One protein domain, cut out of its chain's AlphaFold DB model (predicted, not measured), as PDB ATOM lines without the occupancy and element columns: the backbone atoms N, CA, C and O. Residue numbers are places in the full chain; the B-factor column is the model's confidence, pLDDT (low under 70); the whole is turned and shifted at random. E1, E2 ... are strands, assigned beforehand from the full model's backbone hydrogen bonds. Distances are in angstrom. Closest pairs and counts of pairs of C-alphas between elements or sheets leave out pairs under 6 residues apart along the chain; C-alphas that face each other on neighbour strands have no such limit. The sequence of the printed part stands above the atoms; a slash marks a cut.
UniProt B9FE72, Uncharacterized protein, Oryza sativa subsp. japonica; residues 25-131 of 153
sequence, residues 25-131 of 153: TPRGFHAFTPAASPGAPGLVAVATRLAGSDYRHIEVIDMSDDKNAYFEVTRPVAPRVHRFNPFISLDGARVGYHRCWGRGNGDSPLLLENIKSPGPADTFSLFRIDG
ATOM      1  N   THR A  25     -48.820 -17.674  22.725       75.06
ATOM      2  CA  THR A  25     -47.978 -16.514  23.081       75.06
ATOM      3  C   THR A  25     -46.964 -16.879  24.168       75.06
ATOM      4  O   THR A  25     -47.345 -17.530  25.150       75.06
ATOM      5  N   PRO A  26     -45.693 -16.434  24.098       72.00
ATOM      6  CA  PRO A  26     -44.694 -16.770  25.108       72.00
ATOM      7  C   PRO A  26     -45.050 -16.155  26.462       72.00
ATOM      8  O   PRO A  26     -45.857 -15.229  26.577       72.00
ATOM      9  N   ARG A  27     -44.492 -16.672  27.561       72.38
ATOM     10  CA  ARG A  27     -44.683 -16.046  28.889       72.38
ATOM     11  C   ARG A  27     -44.127 -14.613  28.874       72.38
ATOM     12  O   ARG A  27     -43.090 -14.369  28.276       72.38
ATOM     13  N   GLY A  28     -44.843 -13.669  29.490       67.81
ATOM     14  CA  GLY A  28     -44.499 -12.235  29.447       67.81
ATOM     15  C   GLY A  28     -44.936 -11.503  28.170       67.81
ATOM     16  O   GLY A  28     -44.739 -10.297  28.057       67.81
ATOM     17  N   PHE A  29     -45.565 -12.209  27.228       70.06
ATOM     18  CA  PHE A  29     -46.092 -11.638  25.996       70.06
ATOM     19  C   PHE A  29     -47.576 -11.300  26.170       70.06
ATOM     20  O   PHE A  29     -48.434 -12.181  26.262       70.06
ATOM     21  N   HIS A  30     -47.879 -10.008  26.260       71.00
ATOM     22  CA  HIS A  30     -49.252  -9.527  26.368       71.00
ATOM     23  C   HIS A  30     -49.800  -9.263  24.966       71.00
ATOM     24  O   HIS A  30     -49.539  -8.205  24.392       71.00
ATOM     25  N   ALA A  31     -50.536 -10.229  24.414       70.12
ATOM     26  CA  ALA A  31     -51.320 -10.035  23.200       70.12
ATOM     27  C   ALA A  31     -52.693  -9.464  23.564       70.12
ATOM     28  O   ALA A  31     -53.353  -9.945  24.481       70.12
ATOM     29  N   PHE A  32     -53.111  -8.418  22.856       68.19
ATOM     30  CA  PHE A  32     -54.360  -7.713  23.155       68.19
ATOM     31  C   PHE A  32     -55.446  -7.982  22.117       68.19
ATOM     32  O   PHE A  32     -56.630  -7.934  22.440       68.19
ATOM     33  N   THR A  33     -55.052  -8.242  20.870       83.00
ATOM     34  CA  THR A  33     -55.991  -8.407  19.755       83.00
ATOM     35  C   THR A  33     -55.376  -9.346  18.718       83.00
ATOM     36  O   THR A  33     -54.496  -8.900  17.976       83.00
ATOM     37  N   PRO A  34     -55.756 -10.636  18.713       89.31
ATOM     38  CA  PRO A  34     -55.376 -11.564  17.657       89.31
ATOM     39  C   PRO A  34     -56.265 -11.390  16.419       89.31
ATOM     40  O   PRO A  34     -57.440 -11.042  16.532       89.31
ATOM     41  N   ALA A  35     -55.703 -11.675  15.250       90.75
ATOM     42  CA  ALA A  35     -56.400 -11.771  13.978       90.75
ATOM     43  C   ALA A  35     -55.868 -12.969  13.186       90.75
ATOM     44  O   ALA A  35     -54.658 -13.160  13.084       90.75
ATOM     45  N   ALA A  36     -56.778 -13.748  12.614       91.12
ATOM     46  CA  ALA A  36     -56.493 -14.891  11.753       91.12
ATOM     47  C   ALA A  36     -57.373 -14.797  10.496       91.12
ATOM     48  O   ALA A  36     -58.396 -14.108  10.513       91.12
ATOM     49  N   SER A  37     -56.987 -15.477   9.415       85.50
ATOM     50  CA  SER A  37     -57.747 -15.506   8.158       85.50
ATOM     51  C   SER A  37     -57.803 -16.923   7.587       85.50
ATOM     52  O   SER A  37     -56.788 -17.620   7.636       85.50
ATOM     53  N   PRO A  38     -58.932 -17.347   6.985       85.81
ATOM     54  CA  PRO A  38     -59.003 -18.606   6.243       85.81
ATOM     55  C   PRO A  38     -57.985 -18.708   5.097       85.81
ATOM     56  O   PRO A  38     -57.592 -19.813   4.744       85.81
ATOM     57  N   GLY A  39     -57.550 -17.577   4.522       83.94
ATOM     58  CA  GLY A  39     -56.543 -17.552   3.454       83.94
ATOM     59  C   GLY A  39     -55.101 -17.735   3.929       83.94
ATOM     60  O   GLY A  39     -54.220 -17.943   3.105       83.94
ATOM     61  N   ALA A  40     -54.851 -17.672   5.239       86.25
ATOM     62  CA  ALA A  40     -53.545 -17.920   5.849       86.25
ATOM     63  C   ALA A  40     -53.700 -18.841   7.074       86.25
ATOM     64  O   ALA A  40     -53.524 -18.393   8.214       86.25
ATOM     65  N   PRO A  41     -54.086 -20.114   6.869       88.69
ATOM     66  CA  PRO A  41     -54.217 -21.067   7.964       88.69
ATOM     67  C   PRO A  41     -52.873 -21.223   8.685       88.69
ATOM     68  O   PRO A  41     -51.824 -21.252   8.051       88.69
ATOM     69  N   GLY A  42     -52.910 -21.291  10.016       87.25
ATOM     70  CA  GLY A  42     -51.702 -21.374  10.844       87.25
ATOM     71  C   GLY A  42     -51.057 -20.023  11.168       87.25
ATOM     72  O   GLY A  42     -50.275 -19.959  12.108       87.25
ATOM     73  N   LEU A  43     -51.427 -18.923  10.500       89.69
ATOM     74  CA  LEU A  43     -50.900 -17.596  10.829       89.69
ATOM     75  C   LEU A  43     -51.860 -16.796  11.713       89.69
ATOM     76  O   LEU A  43     -53.044 -16.630  11.406       89.69
ATOM     77  N   VAL A  44     -51.322 -16.221  12.790       91.25
ATOM     78  CA  VAL A  44     -52.051 -15.308  13.678       91.25
ATOM     79  C   VAL A  44     -51.277 -14.009  13.836       91.25
ATOM     80  O   VAL A  44     -50.183 -13.978  14.395       91.25
ATOM     81  N   ALA A  45     -51.866 -12.905  13.393       91.81
ATOM     82  CA  ALA A  45     -51.342 -11.572  13.647       91.81
ATOM     83  C   ALA A  45     -51.803 -11.084  15.026       91.81
ATOM     84  O   ALA A  45     -52.976 -11.192  15.375       91.81
ATOM     85  N   VAL A  46     -50.904 -10.509  15.818       90.88
ATOM     86  CA  VAL A  46     -51.196 -10.051  17.181       90.88
ATOM     87  C   VAL A  46     -50.603  -8.671  17.439       90.88
ATOM     88  O   VAL A  46     -49.465  -8.391  17.080       90.88
ATOM     89  N   ALA A  47     -51.357  -7.802  18.119       89.50
ATOM     90  CA  ALA A  47     -50.801  -6.585  18.716       89.50
ATOM     91  C   ALA A  47     -50.241  -6.887  20.111       89.50
ATOM     92  O   ALA A  47     -50.987  -7.298  21.010       89.50
ATOM     93  N   THR A  48     -48.943  -6.663  20.301       85.94
ATOM     94  CA  THR A  48     -48.203  -7.124  21.480       85.94
ATOM     95  C   THR A  48     -47.332  -6.017  22.049       85.94
ATOM     96  O   THR A  48     -46.964  -5.070  21.352       85.94
ATOM     97  N   ARG A  49     -47.016  -6.110  23.342       81.31
ATOM     98  CA  ARG A  49     -45.965  -5.307  23.975       81.31
ATOM     99  C   ARG A  49     -44.862  -6.255  24.430       81.31
ATOM    100  O   ARG A  49     -45.058  -6.986  25.398       81.31
ATOM    101  N   LEU A  50     -43.745  -6.260  23.705       75.00
ATOM    102  CA  LEU A  50     -42.588  -7.097  24.015       75.00
ATOM    103  C   LEU A  50     -41.849  -6.572  25.256       75.00
ATOM    104  O   LEU A  50     -41.821  -5.366  25.513       75.00
ATOM    105  N   ALA A  51     -41.213  -7.476  26.003       73.06
ATOM    106  CA  ALA A  51     -40.304  -7.106  27.082       73.06
ATOM    107  C   ALA A  51     -39.211  -6.150  26.565       73.06
ATOM    108  O   ALA A  51     -38.574  -6.406  25.545       73.06
ATOM    109  N   GLY A  52     -39.014  -5.029  27.261       76.94
ATOM    110  CA  GLY A  52     -38.046  -3.998  26.869       76.94
ATOM    111  C   GLY A  52     -38.548  -2.983  25.831       76.94
ATOM    112  O   GLY A  52     -37.777  -2.109  25.444       76.94
ATOM    113  N   SER A  53     -39.815  -3.052  25.401       79.75
ATOM    114  CA  SER A  53     -40.448  -2.005  24.587       79.75
ATOM    115  C   SER A  53     -41.675  -1.412  25.279       79.75
ATOM    116  O   SER A  53     -42.554  -2.115  25.785       79.75
ATOM    117  N   ASP A  54     -41.774  -0.085  25.250       84.00
ATOM    118  CA  ASP A  54     -42.993   0.627  25.636       84.00
ATOM    119  C   ASP A  54     -44.018   0.686  24.503       84.00
ATOM    120  O   ASP A  54     -45.193   0.973  24.736       84.00
ATOM    121  N   TYR A  55     -43.597   0.365  23.279       84.69
ATOM    122  CA  TYR A  55     -44.421   0.449  22.088       84.69
ATOM    123  C   TYR A  55     -45.108  -0.878  21.786       84.69
ATOM    124  O   TYR A  55     -44.571  -1.963  22.004       84.69
ATOM    125  N   ARG A  56     -46.339  -0.764  21.284       87.38
ATOM    126  CA  ARG A  56     -47.120  -1.914  20.832       87.38
ATOM    127  C   ARG A  56     -46.812  -2.156  19.369       87.38
ATOM    128  O   ARG A  56     -47.012  -1.242  18.564       87.38
ATOM    129  N   HIS A  57     -46.367  -3.358  19.050       89.06
ATOM    130  CA  HIS A  57     -46.061  -3.777  17.693       89.06
ATOM    131  C   HIS A  57     -47.035  -4.862  17.252       89.06
ATOM    132  O   HIS A  57     -47.553  -5.625  18.067       89.06
ATOM    133  N   ILE A  58     -47.332  -4.872  15.958       90.81
ATOM    134  CA  ILE A  58     -47.928  -6.030  15.306       90.81
ATOM    135  C   ILE A  58     -46.819  -7.029  15.016       90.81
ATOM    136  O   ILE A  58     -45.784  -6.646  14.462       90.81
ATOM    137  N   GLU A  59     -47.105  -8.270  15.374       89.94
ATOM    138  CA  GLU A  59     -46.279  -9.458  15.217       89.94
ATOM    139  C   GLU A  59     -47.114 -10.528  14.510       89.94
ATOM    140  O   GLU A  59     -48.341 -10.534  14.649       89.94
ATOM    141  N   VAL A  60     -46.470 -11.437  13.783       90.94
ATOM    142  CA  VAL A  60     -47.125 -12.624  13.213       90.94
ATOM    143  C   VAL A  60     -46.573 -13.862  13.900       90.94
ATOM    144  O   VAL A  60     -45.362 -14.003  14.052       90.94
ATOM    145  N   ILE A  61     -47.482 -14.723  14.339       89.44
ATOM    146  CA  ILE A  61     -47.199 -16.028  14.925       89.44
ATOM    147  C   ILE A  61     -47.516 -17.064  13.857       89.44
ATOM    148  O   ILE A  61     -48.645 -17.104  13.369       89.44
ATOM    149  N   ASP A  62     -46.529 -17.874  13.507       88.75
ATOM    150  CA  ASP A  62     -46.686 -19.021  12.627       88.75
ATOM    151  C   ASP A  62     -46.802 -20.294  13.461       88.75
ATOM    152  O   ASP A  62     -45.849 -20.707  14.122       88.75
ATOM    153  N   MET A  63     -47.998 -20.873  13.440       85.31
ATOM    154  CA  MET A  63     -48.399 -22.086  14.150       85.31
ATOM    155  C   MET A  63     -48.385 -23.313  13.227       85.31
ATOM    156  O   MET A  63     -48.980 -24.333  13.561       85.31
ATOM    157  N   SER A  64     -47.788 -23.207  12.035       83.50
ATOM    158  CA  SER A  64     -47.693 -24.334  11.096       83.50
ATOM    159  C   SER A  64     -46.812 -25.462  11.641       83.50
ATOM    160  O   SER A  64     -47.013 -26.619  11.285       83.50
ATOM    161  N   ASP A  65     -45.884 -25.119  12.539       76.06
ATOM    162  CA  ASP A  65     -45.014 -26.044  13.258       76.06
ATOM    163  C   ASP A  65     -45.267 -25.956  14.776       76.06
ATOM    164  O   ASP A  65     -45.559 -24.879  15.301       76.06
ATOM    165  N   ASP A  66     -44.990 -27.039  15.515       74.00
ATOM    166  CA  ASP A  66     -45.152 -27.152  16.985       74.00
ATOM    167  C   ASP A  66     -44.347 -26.130  17.822       74.00
ATOM    168  O   ASP A  66     -44.372 -26.134  19.055       74.00
ATOM    169  N   LYS A  67     -43.539 -25.285  17.176       74.12
ATOM    170  CA  LYS A  67     -42.637 -24.334  17.835       74.12
ATOM    171  C   LYS A  67     -43.196 -22.921  17.927       74.12
ATOM    172  O   LYS A  67     -42.583 -22.127  18.638       74.12
ATOM    173  N   ASN A  68     -44.305 -22.617  17.246       80.56
ATOM    174  CA  ASN A  68     -44.905 -21.282  17.166       80.56
ATOM    175  C   ASN A  68     -43.852 -20.192  16.874       80.56
ATOM    176  O   ASN A  68     -43.359 -19.525  17.785       80.56
ATOM    177  N   ALA A  69     -43.456 -20.020  15.611       84.69
ATOM    178  CA  ALA A  69     -42.438 -19.034  15.245       84.69
ATOM    179  C   ALA A  69     -42.994 -17.598  15.297       84.69
ATOM    180  O   ALA A  69     -44.131 -17.350  14.907       84.69
ATOM    181  N   TYR A  70     -42.187 -16.638  15.764       85.12
ATOM    182  CA  TYR A  70     -42.591 -15.233  15.918       85.12
ATOM    183  C   TYR A  70     -41.828 -14.328  14.956       85.12
ATOM    184  O   TYR A  70     -40.597 -14.360  14.912       85.12
ATOM    185  N   PHE A  71     -42.561 -13.467  14.256       87.56
ATOM    186  CA  PHE A  71     -42.006 -12.522  13.297       87.56
ATOM    187  C   PHE A  71     -42.359 -11.079  13.662       87.56
ATOM    188  O   PHE A  71     -43.535 -10.701  13.686       87.56
ATOM    189  N   GLU A  72     -41.318 -10.262  13.863       88.12
ATOM    190  CA  GLU A  72     -41.442  -8.820  14.072       88.12
ATOM    191  C   GLU A  72     -41.783  -8.104  12.772       88.12
ATOM    192  O   GLU A  72     -40.954  -7.917  11.882       88.12
ATOM    193  N   VAL A  73     -43.034  -7.663  12.678       88.19
ATOM    194  CA  VAL A  73     -43.577  -7.098  11.445       88.19
ATOM    195  C   VAL A  73     -43.453  -5.576  11.429       88.19
ATOM    196  O   VAL A  73     -42.987  -4.982  10.456       88.19
ATOM    197  N   THR A  74     -43.860  -4.909  12.511       89.38
ATOM    198  CA  THR A  74     -43.921  -3.431  12.542       89.38
ATOM    199  C   THR A  74     -42.785  -2.774  13.311       89.38
ATOM    200  O   THR A  74     -42.511  -1.590  13.085       89.38
ATOM    201  N   ARG A  75     -42.106  -3.507  14.202       88.88
ATOM    202  CA  ARG A  75     -40.974  -2.979  14.971       88.88
ATOM    203  C   ARG A  75     -39.809  -2.530  14.083       88.88
ATOM    204  O   ARG A  75     -39.350  -1.409  14.306       88.88
ATOM    205  N   PRO A  76     -39.370  -3.290  13.056       87.88
ATOM    206  CA  PRO A  76     -38.245  -2.857  12.228       87.88
ATOM    207  C   PRO A  76     -38.608  -1.680  11.308       87.88
ATOM    208  O   PRO A  76     -37.738  -0.906  10.924       87.88
ATOM    209  N   VAL A  77     -39.898  -1.498  10.995       86.25
ATOM    210  CA  VAL A  77     -40.395  -0.369  10.189       86.25
ATOM    211  C   VAL A  77     -40.486   0.918  11.015       86.25
ATOM    212  O   VAL A  77     -40.109   1.993  10.553       86.25
ATOM    213  N   ALA A  78     -41.040   0.843  12.228       84.31
ATOM    214  CA  ALA A  78     -41.284   2.006  13.077       84.31
ATOM    215  C   ALA A  78     -41.224   1.618  14.567       84.31
ATOM    216  O   ALA A  78     -42.269   1.391  15.188       84.31
ATOM    217  N   PRO A  79     -40.024   1.596  15.177       87.38
ATOM    218  CA  PRO A  79     -39.812   1.035  16.515       87.38
ATOM    219  C   PRO A  79     -40.410   1.873  17.655       87.38
ATOM    220  O   PRO A  79     -40.532   1.383  18.771       87.38
ATOM    221  N   ARG A  80     -40.773   3.138  17.402       87.12
ATOM    222  CA  ARG A  80     -41.258   4.090  18.423       87.12
ATOM    223  C   ARG A  80     -42.685   4.574  18.189       87.12
ATOM    224  O   ARG A  80     -43.021   5.720  18.480       87.12
ATOM    225  N   VAL A  81     -43.528   3.727  17.605       83.25
ATOM    226  CA  VAL A  81     -44.923   4.074  17.317       83.25
ATOM    227  C   VAL A  81     -45.833   2.920  17.712       83.25
ATOM    228  O   VAL A  81     -45.553   1.773  17.379       83.25
ATOM    229  N   HIS A  82     -46.942   3.220  18.393       84.12
ATOM    230  CA  HIS A  82     -47.934   2.211  18.761       84.12
ATOM    231  C   HIS A  82     -48.810   1.806  17.576       84.12
ATOM    232  O   HIS A  82     -49.310   2.650  16.821       84.12
ATOM    233  N   ARG A  83     -48.975   0.497  17.396       85.12
ATOM    234  CA  ARG A  83     -49.832  -0.119  16.385       85.12
ATOM    235  C   ARG A  83     -50.856  -0.992  17.095       85.12
ATOM    236  O   ARG A  83     -50.564  -1.591  18.130       85.12
ATOM    237  N   PHE A  84     -52.071  -1.006  16.566       84.38
ATOM    238  CA  PHE A  84     -53.224  -1.612  17.219       84.38
ATOM    239  C   PHE A  84     -54.047  -2.408  16.217       84.38
ATOM    240  O   PHE A  84     -54.032  -2.093  15.030       84.38
ATOM    241  N   ASN A  85     -54.797  -3.383  16.737       87.56
ATOM    242  CA  ASN A  85     -55.857  -4.111  16.039       87.56
ATOM    243  C   ASN A  85     -55.438  -4.572  14.633       87.56
ATOM    244  O   ASN A  85     -55.801  -3.927  13.646       87.56
ATOM    245  N   PRO A  86     -54.628  -5.638  14.537       91.69
ATOM    246  CA  PRO A  86     -54.274  -6.188  13.243       91.69
ATOM    247  C   PRO A  86     -55.492  -6.816  12.558       91.69
ATOM    248  O   PRO A  86     -56.471  -7.179  13.210       91.69
ATOM    249  N   PHE A  87     -55.397  -6.982  11.246       90.06
ATOM    250  CA  PHE A  87     -56.282  -7.810  10.436       90.06
ATOM    251  C   PHE A  87     -55.463  -8.494   9.338       90.06
ATOM    252  O   PHE A  87     -54.409  -7.996   8.951       90.06
ATOM    253  N   ILE A  88     -55.932  -9.635   8.843       87.19
ATOM    254  CA  ILE A  88     -55.298 -10.358   7.735       87.19
ATOM    255  C   ILE A  88     -56.266 -10.327   6.552       87.19
ATOM    256  O   ILE A  88     -57.477 -10.446   6.751       87.19
ATOM    257  N   SER A  89     -55.761 -10.117   5.336       84.75
ATOM    258  CA  SER A  89     -56.588 -10.162   4.128       84.75
ATOM    259  C   SER A  89     -57.221 -11.539   3.924       84.75
ATOM    260  O   SER A  89     -56.731 -12.557   4.420       84.75
ATOM    261  N   LEU A  90     -58.323 -11.584   3.173       85.06
ATOM    262  CA  LEU A  90     -59.043 -12.831   2.913       85.06
ATOM    263  C   LEU A  90     -58.179 -13.863   2.172       85.06
ATOM    264  O   LEU A  90     -58.305 -15.051   2.437       85.06
ATOM    265  N   ASP A  91     -57.277 -13.405   1.301       83.38
ATOM    266  CA  ASP A  91     -56.289 -14.226   0.586       83.38
ATOM    267  C   ASP A  91     -55.046 -14.577   1.424       83.38
ATOM    268  O   ASP A  91     -54.150 -15.254   0.932       83.38
ATOM    269  N   GLY A  92     -54.952 -14.091   2.667       82.50
ATOM    270  CA  GLY A  92     -53.835 -14.368   3.570       82.50
ATOM    271  C   GLY A  92     -52.525 -13.633   3.266       82.50
ATOM    272  O   GLY A  92     -51.618 -13.639   4.093       82.50
ATOM    273  N   ALA A  93     -52.411 -12.953   2.124       83.38
ATOM    274  CA  ALA A  93     -51.143 -12.394   1.648       83.38
ATOM    275  C   ALA A  93     -50.710 -11.103   2.371       83.38
ATOM    276  O   ALA A  93     -49.606 -10.582   2.149       83.38
ATOM    277  N   ARG A  94     -51.603 -10.509   3.173       84.38
ATOM    278  CA  ARG A  94     -51.447  -9.142   3.673       84.38
ATOM    279  C   ARG A  94     -51.843  -9.026   5.132       84.38
ATOM    280  O   ARG A  94     -52.916  -9.475   5.529       84.38
ATOM    281  N   VAL A  95     -51.016  -8.320   5.898       86.94
ATOM    282  CA  VAL A  95     -51.329  -7.928   7.275       86.94
ATOM    283  C   VAL A  95     -51.598  -6.434   7.313       86.94
ATOM    284  O   VAL A  95     -50.755  -5.614   6.950       86.94
ATOM    285  N   GLY A  96     -52.798  -6.088   7.749       88.31
ATOM    286  CA  GLY A  96     -53.249  -4.734   7.991       88.31
ATOM    287  C   GLY A  96     -53.221  -4.369   9.471       88.31
ATOM    288  O   GLY A  96     -53.310  -5.245  10.330       88.31
ATOM    289  N   TYR A  97     -53.123  -3.080   9.797       87.44
ATOM    290  CA  TYR A  97     -53.279  -2.609  11.176       87.44
ATOM    291  C   TYR A  97     -53.748  -1.160  11.273       87.44
ATOM    292  O   TYR A  97     -53.581  -0.354  10.351       87.44
ATOM    293  N   HIS A  98     -54.283  -0.816  12.442       81.69
ATOM    294  CA  HIS A  98     -54.647   0.549  12.792       81.69
ATOM    295  C   HIS A  98     -53.467   1.283  13.435       81.69
ATOM    296  O   HIS A  98     -52.751   0.753  14.296       81.69
ATOM    297  N   ARG A  99     -53.302   2.561  13.080       71.31
ATOM    298  CA  ARG A  99     -52.508   3.507  13.874       71.31
ATOM    299  C   ARG A  99     -53.431   4.406  14.688       71.31
ATOM    300  O   ARG A  99     -54.389   4.941  14.151       71.31
ATOM    301  N   CYS A 100     -53.116   4.609  15.963       64.69
ATOM    302  CA  CYS A 100     -53.713   5.684  16.749       64.69
ATOM    303  C   CYS A 100     -52.652   6.768  16.912       64.69
ATOM    304  O   CYS A 100     -51.583   6.513  17.473       64.69
ATOM    305  N   TRP A 101     -52.922   7.958  16.389       59.94
ATOM    306  CA  TRP A 101     -52.125   9.129  16.712       59.94
ATOM    307  C   TRP A 101     -52.711   9.741  17.990       59.94
ATOM    308  O   TRP A 101     -53.913   9.958  18.089       59.94
ATOM    309  N   GLY A 102     -51.880   9.988  19.006       50.75
ATOM    310  CA  GLY A 102     -52.336  10.511  20.307       50.75
ATOM    311  C   GLY A 102     -52.933  11.928  20.257       50.75
ATOM    312  O   GLY A 102     -53.479  12.402  21.249       50.75
ATOM    313  N   ARG A 103     -52.853  12.606  19.107       51.81
ATOM    314  CA  ARG A 103     -53.704  13.752  18.759       51.81
ATOM    315  C   ARG A 103     -54.781  13.229  17.821       51.81
ATOM    316  O   ARG A 103     -54.422  12.598  16.835       51.81
ATOM    317  N   GLY A 104     -56.052  13.476  18.141       49.31
ATOM    318  CA  GLY A 104     -57.177  13.008  17.332       49.31
ATOM    319  C   GLY A 104     -56.916  13.226  15.843       49.31
ATOM    320  O   GLY A 104     -56.468  14.306  15.453       49.31
ATOM    321  N   ASN A 105     -57.153  12.196  15.029       49.31
ATOM    322  CA  ASN A 105     -57.132  12.366  13.583       49.31
ATOM    323  C   ASN A 105     -58.317  13.276  13.255       49.31
ATOM    324  O   ASN A 105     -59.456  12.811  13.241       49.31
ATOM    325  N   GLY A 106     -58.066  14.573  13.081       48.16
ATOM    326  CA  GLY A 106     -59.052  15.480  12.506       48.16
ATOM    327  C   GLY A 106     -59.297  15.040  11.072       48.16
ATOM    328  O   GLY A 106     -58.322  14.959  10.330       48.16
ATOM    329  N   ASP A 107     -60.541  14.666  10.755       53.69
ATOM    330  CA  ASP A 107     -61.163  14.421   9.435       53.69
ATOM    331  C   ASP A 107     -60.290  13.829   8.312       53.69
ATOM    332  O   ASP A 107     -60.576  13.981   7.126       53.69
ATOM    333  N   SER A 108     -59.209  13.138   8.665       51.50
ATOM    334  CA  SER A 108     -58.247  12.633   7.700       51.50
ATOM    335  C   SER A 108     -58.878  11.427   7.016       51.50
ATOM    336  O   SER A 108     -59.382  10.544   7.722       51.50
ATOM    337  N   PRO A 109     -58.882  11.368   5.673       57.91
ATOM    338  CA  PRO A 109     -59.450  10.235   4.962       57.91
ATOM    339  C   PRO A 109     -58.775   8.944   5.432       57.91
ATOM    340  O   PRO A 109     -57.573   8.929   5.710       57.91
ATOM    341  N   LEU A 110     -59.552   7.862   5.534       59.75
ATOM    342  CA  LEU A 110     -59.015   6.538   5.838       59.75
ATOM    343  C   LEU A 110     -58.148   6.094   4.650       59.75
ATOM    344  O   LEU A 110     -58.655   5.549   3.672       59.75
ATOM    345  N   LEU A 111     -56.849   6.385   4.704       64.06
ATOM    346  CA  LEU A 111     -55.902   6.006   3.662       64.06
ATOM    347  C   LEU A 111     -55.353   4.612   3.953       64.06
ATOM    348  O   LEU A 111     -54.883   4.344   5.062       64.06
ATOM    349  N   LEU A 112     -55.431   3.743   2.942       65.62
ATOM    350  CA  LEU A 112     -54.790   2.436   2.933       65.62
ATOM    351  C   LEU A 112     -53.401   2.578   2.300       65.62
ATOM    352  O   LEU A 112     -53.275   2.743   1.090       65.62
ATOM    353  N   GLU A 113     -52.356   2.519   3.115       72.50
ATOM    354  CA  GLU A 113     -50.968   2.623   2.661       72.50
ATOM    355  C   GLU A 113     -50.321   1.236   2.605       72.50
ATOM    356  O   GLU A 113     -50.355   0.507   3.594       72.50
ATOM    357  N   ASN A 114     -49.699   0.877   1.476       76.69
ATOM    358  CA  ASN A 114     -48.852  -0.314   1.380       76.69
ATOM    359  C   ASN A 114     -47.440   0.008   1.891       76.69
ATOM    360  O   ASN A 114     -46.804   0.960   1.440       76.69
ATOM    361  N   ILE A 115     -46.953  -0.790   2.833       75.56
ATOM    362  CA  ILE A 115     -45.640  -0.658   3.455       75.56
ATOM    363  C   ILE A 115     -44.797  -1.859   3.035       75.56
ATOM    364  O   ILE A 115     -45.226  -3.009   3.149       75.56
ATOM    365  N   LYS A 116     -43.567  -1.594   2.584       72.00
ATOM    366  CA  LYS A 116     -42.604  -2.656   2.284       72.00
ATOM    367  C   LYS A 116     -42.214  -3.371   3.578       72.00
ATOM    368  O   LYS A 116     -41.794  -2.719   4.537       72.00
ATOM    369  N   SER A 117     -42.376  -4.690   3.607       61.81
ATOM    370  CA  SER A 117     -41.940  -5.505   4.734       61.81
ATOM    371  C   SER A 117     -40.402  -5.537   4.795       61.81
ATOM    372  O   SER A 117     -39.744  -5.561   3.756       61.81
ATOM    373  N   PRO A 118     -39.808  -5.490   5.999       58.34
ATOM    374  CA  PRO A 118     -38.354  -5.495   6.180       58.34
ATOM    375  C   PRO A 118     -37.721  -6.901   6.084       58.34
ATOM    376  O   PRO A 118     -36.508  -7.021   6.230       58.34
ATOM    377  N   GLY A 119     -38.521  -7.956   5.878       60.59
ATOM    378  CA  GLY A 119     -38.056  -9.339   5.700       60.59
ATOM    379  C   GLY A 119     -37.646  -9.661   4.255       60.59
ATOM    380  O   GLY A 119     -37.608  -8.758   3.415       60.59
ATOM    381  N   PRO A 120     -37.342 -10.937   3.938       58.47
ATOM    382  CA  PRO A 120     -37.160 -11.377   2.558       58.47
ATOM    383  C   PRO A 120     -38.335 -10.911   1.694       58.47
ATOM    384  O   PRO A 120     -39.490 -10.966   2.133       58.47
ATOM    385  N   ALA A 121     -38.041 -10.440   0.477       50.91
ATOM    386  CA  ALA A 121     -39.086 -10.132  -0.489       50.91
ATOM    387  C   ALA A 121     -40.025 -11.350  -0.581       50.91
ATOM    388  O   ALA A 121     -39.550 -12.480  -0.644       50.91
ATOM    389  N   ASP A 122     -41.333 -11.101  -0.502       55.91
ATOM    390  CA  ASP A 122     -42.418 -12.087  -0.634       55.91
ATOM    391  C   ASP A 122     -42.873 -12.838   0.635       55.91
ATOM    392  O   ASP A 122     -43.791 -13.647   0.543       55.91
ATOM    393  N   THR A 123     -42.353 -12.545   1.839       59.59
ATOM    394  CA  THR A 123     -42.878 -13.208   3.064       59.59
ATOM    395  C   THR A 123     -44.293 -12.736   3.435       59.59
ATOM    396  O   THR A 123     -45.142 -13.537   3.807       59.59
ATOM    397  N   PHE A 124     -44.563 -11.430   3.349       59.94
ATOM    398  CA  PHE A 124     -45.889 -10.825   3.537       59.94
ATOM    399  C   PHE A 124     -45.855  -9.352   3.111       59.94
ATOM    400  O   PHE A 124     -44.809  -8.699   3.170       59.94
ATOM    401  N   SER A 125     -47.005  -8.797   2.718       65.44
ATOM    402  CA  SER A 125     -47.161  -7.356   2.470       65.44
ATOM    403  C   SER A 125     -47.854  -6.665   3.638       65.44
ATOM    404  O   SER A 125     -48.857  -7.160   4.156       65.44
ATOM    405  N   LEU A 126     -47.356  -5.490   4.031       65.75
ATOM    406  CA  LEU A 126     -47.975  -4.704   5.090       65.75
ATOM    407  C   LEU A 126     -48.904  -3.648   4.524       65.75
ATOM    408  O   LEU A 126     -48.551  -2.930   3.594       65.75
ATOM    409  N   PHE A 127     -50.077  -3.520   5.129       68.19
ATOM    410  CA  PHE A 127     -50.981  -2.420   4.862       68.19
ATOM    411  C   PHE A 127     -51.298  -1.671   6.149       68.19
ATOM    412  O   PHE A 127     -51.376  -2.224   7.243       68.19
ATOM    413  N   ARG A 128     -51.482  -0.369   6.024       65.00
ATOM    414  CA  ARG A 128     -51.809   0.512   7.134       65.00
ATOM    415  C   ARG A 128     -53.100   1.231   6.813       65.00
ATOM    416  O   ARG A 128     -53.215   1.782   5.728       65.00
ATOM    417  N   ILE A 129     -54.018   1.268   7.777       63.41
ATOM    418  CA  ILE A 129     -55.200   2.129   7.719       63.41
ATOM    419  C   ILE A 129     -55.044   3.256   8.733       63.41
ATOM    420  O   ILE A 129     -54.800   3.040   9.928       63.41
ATOM    421  N   ASP A 130     -55.228   4.476   8.249       60.41
ATOM    422  CA  ASP A 130     -55.284   5.668   9.081       60.41
ATOM    423  C   ASP A 130     -56.685   5.873   9.623       60.41
ATOM    424  O   ASP A 130     -57.565   6.258   8.876       60.41
ATOM    425  N   GLY A 131     -56.906   5.653  10.919       55.91
ATOM    426  CA  GLY A 131     -58.216   5.867  11.536       55.91
ATOM    427  C   GLY A 131     -58.112   6.378  12.968       55.91
ATOM    428  O   GLY A 131     -57.146   6.094  13.672       55.91
TER     429      GLY A 131
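This is residues 25 to 131 of the 153 residues of an uncharacterized protein of Oryza sativa subsp. japonica (UniProt B9FE72). Two strongly twisted four-stranded sheets make a splayed sandwich, only partly face to face: E5, at one edge of the second sheet, packs on E1, E2 and E3 of the first, while E7 and E8 are apart from that sheet. The 107 printed residues hold eight named strands, E1 to E8, and no named helix; the class is all strand, with 46 residues in strands, under half. The first sheet, E1 E2 E3 E4, is antiparallel; the second, E5 E6 E8 E7, is mixed. The whole is compact, radius of gyration of the C-alphas 13.6 A, spanning 45 by 32 by 23 A.

Find C-alpha 30 at (-49.252, -9.527, 26.368); E1 runs from there to residue 36, 17.2 A. Next come E2, residues 43 to 49, 18.7 A; E3, 57 to 62, 16.1 A; E4, 69 to 72; E5, 83 to 88, 14.5 A; E6, 94 to 99, 16.3 A; E7, 112 to 115; and E8, 125 to 130, 16.7 A, ending at C-alpha 130, (-55.284, 5.668, 9.081).

E1 to E4 form a meander, each strand the antiparallel neighbour of the one before; look for N 35 and O 45 at 2.8 A, N 46 and O 59 at 2.8 A, and N 62 and O 69 at 2.8 A. In the second sheet E5 and E6 form a hairpin, with N 87 and O 96 at 2.9 A. E6 and E8 are parallel, with N 127 and O 95 at 2.9 A. E7 and E8 form a hairpin, with N 113 and O 128 at 2.8 A. Between the sheets, the closest C-alphas of E1 and E5 are those of Ala 35 and Phe 87, 5.3 A.

The C-alphas farthest apart, of Asp 66 and Asp 107, are 45.2 A apart. The printed part has no cut; the link E6 to E7 is long. Mean pLDDT of the printed part is 76.8; residues 28, 32, 100 to 112 and 117 to 131 are under 70.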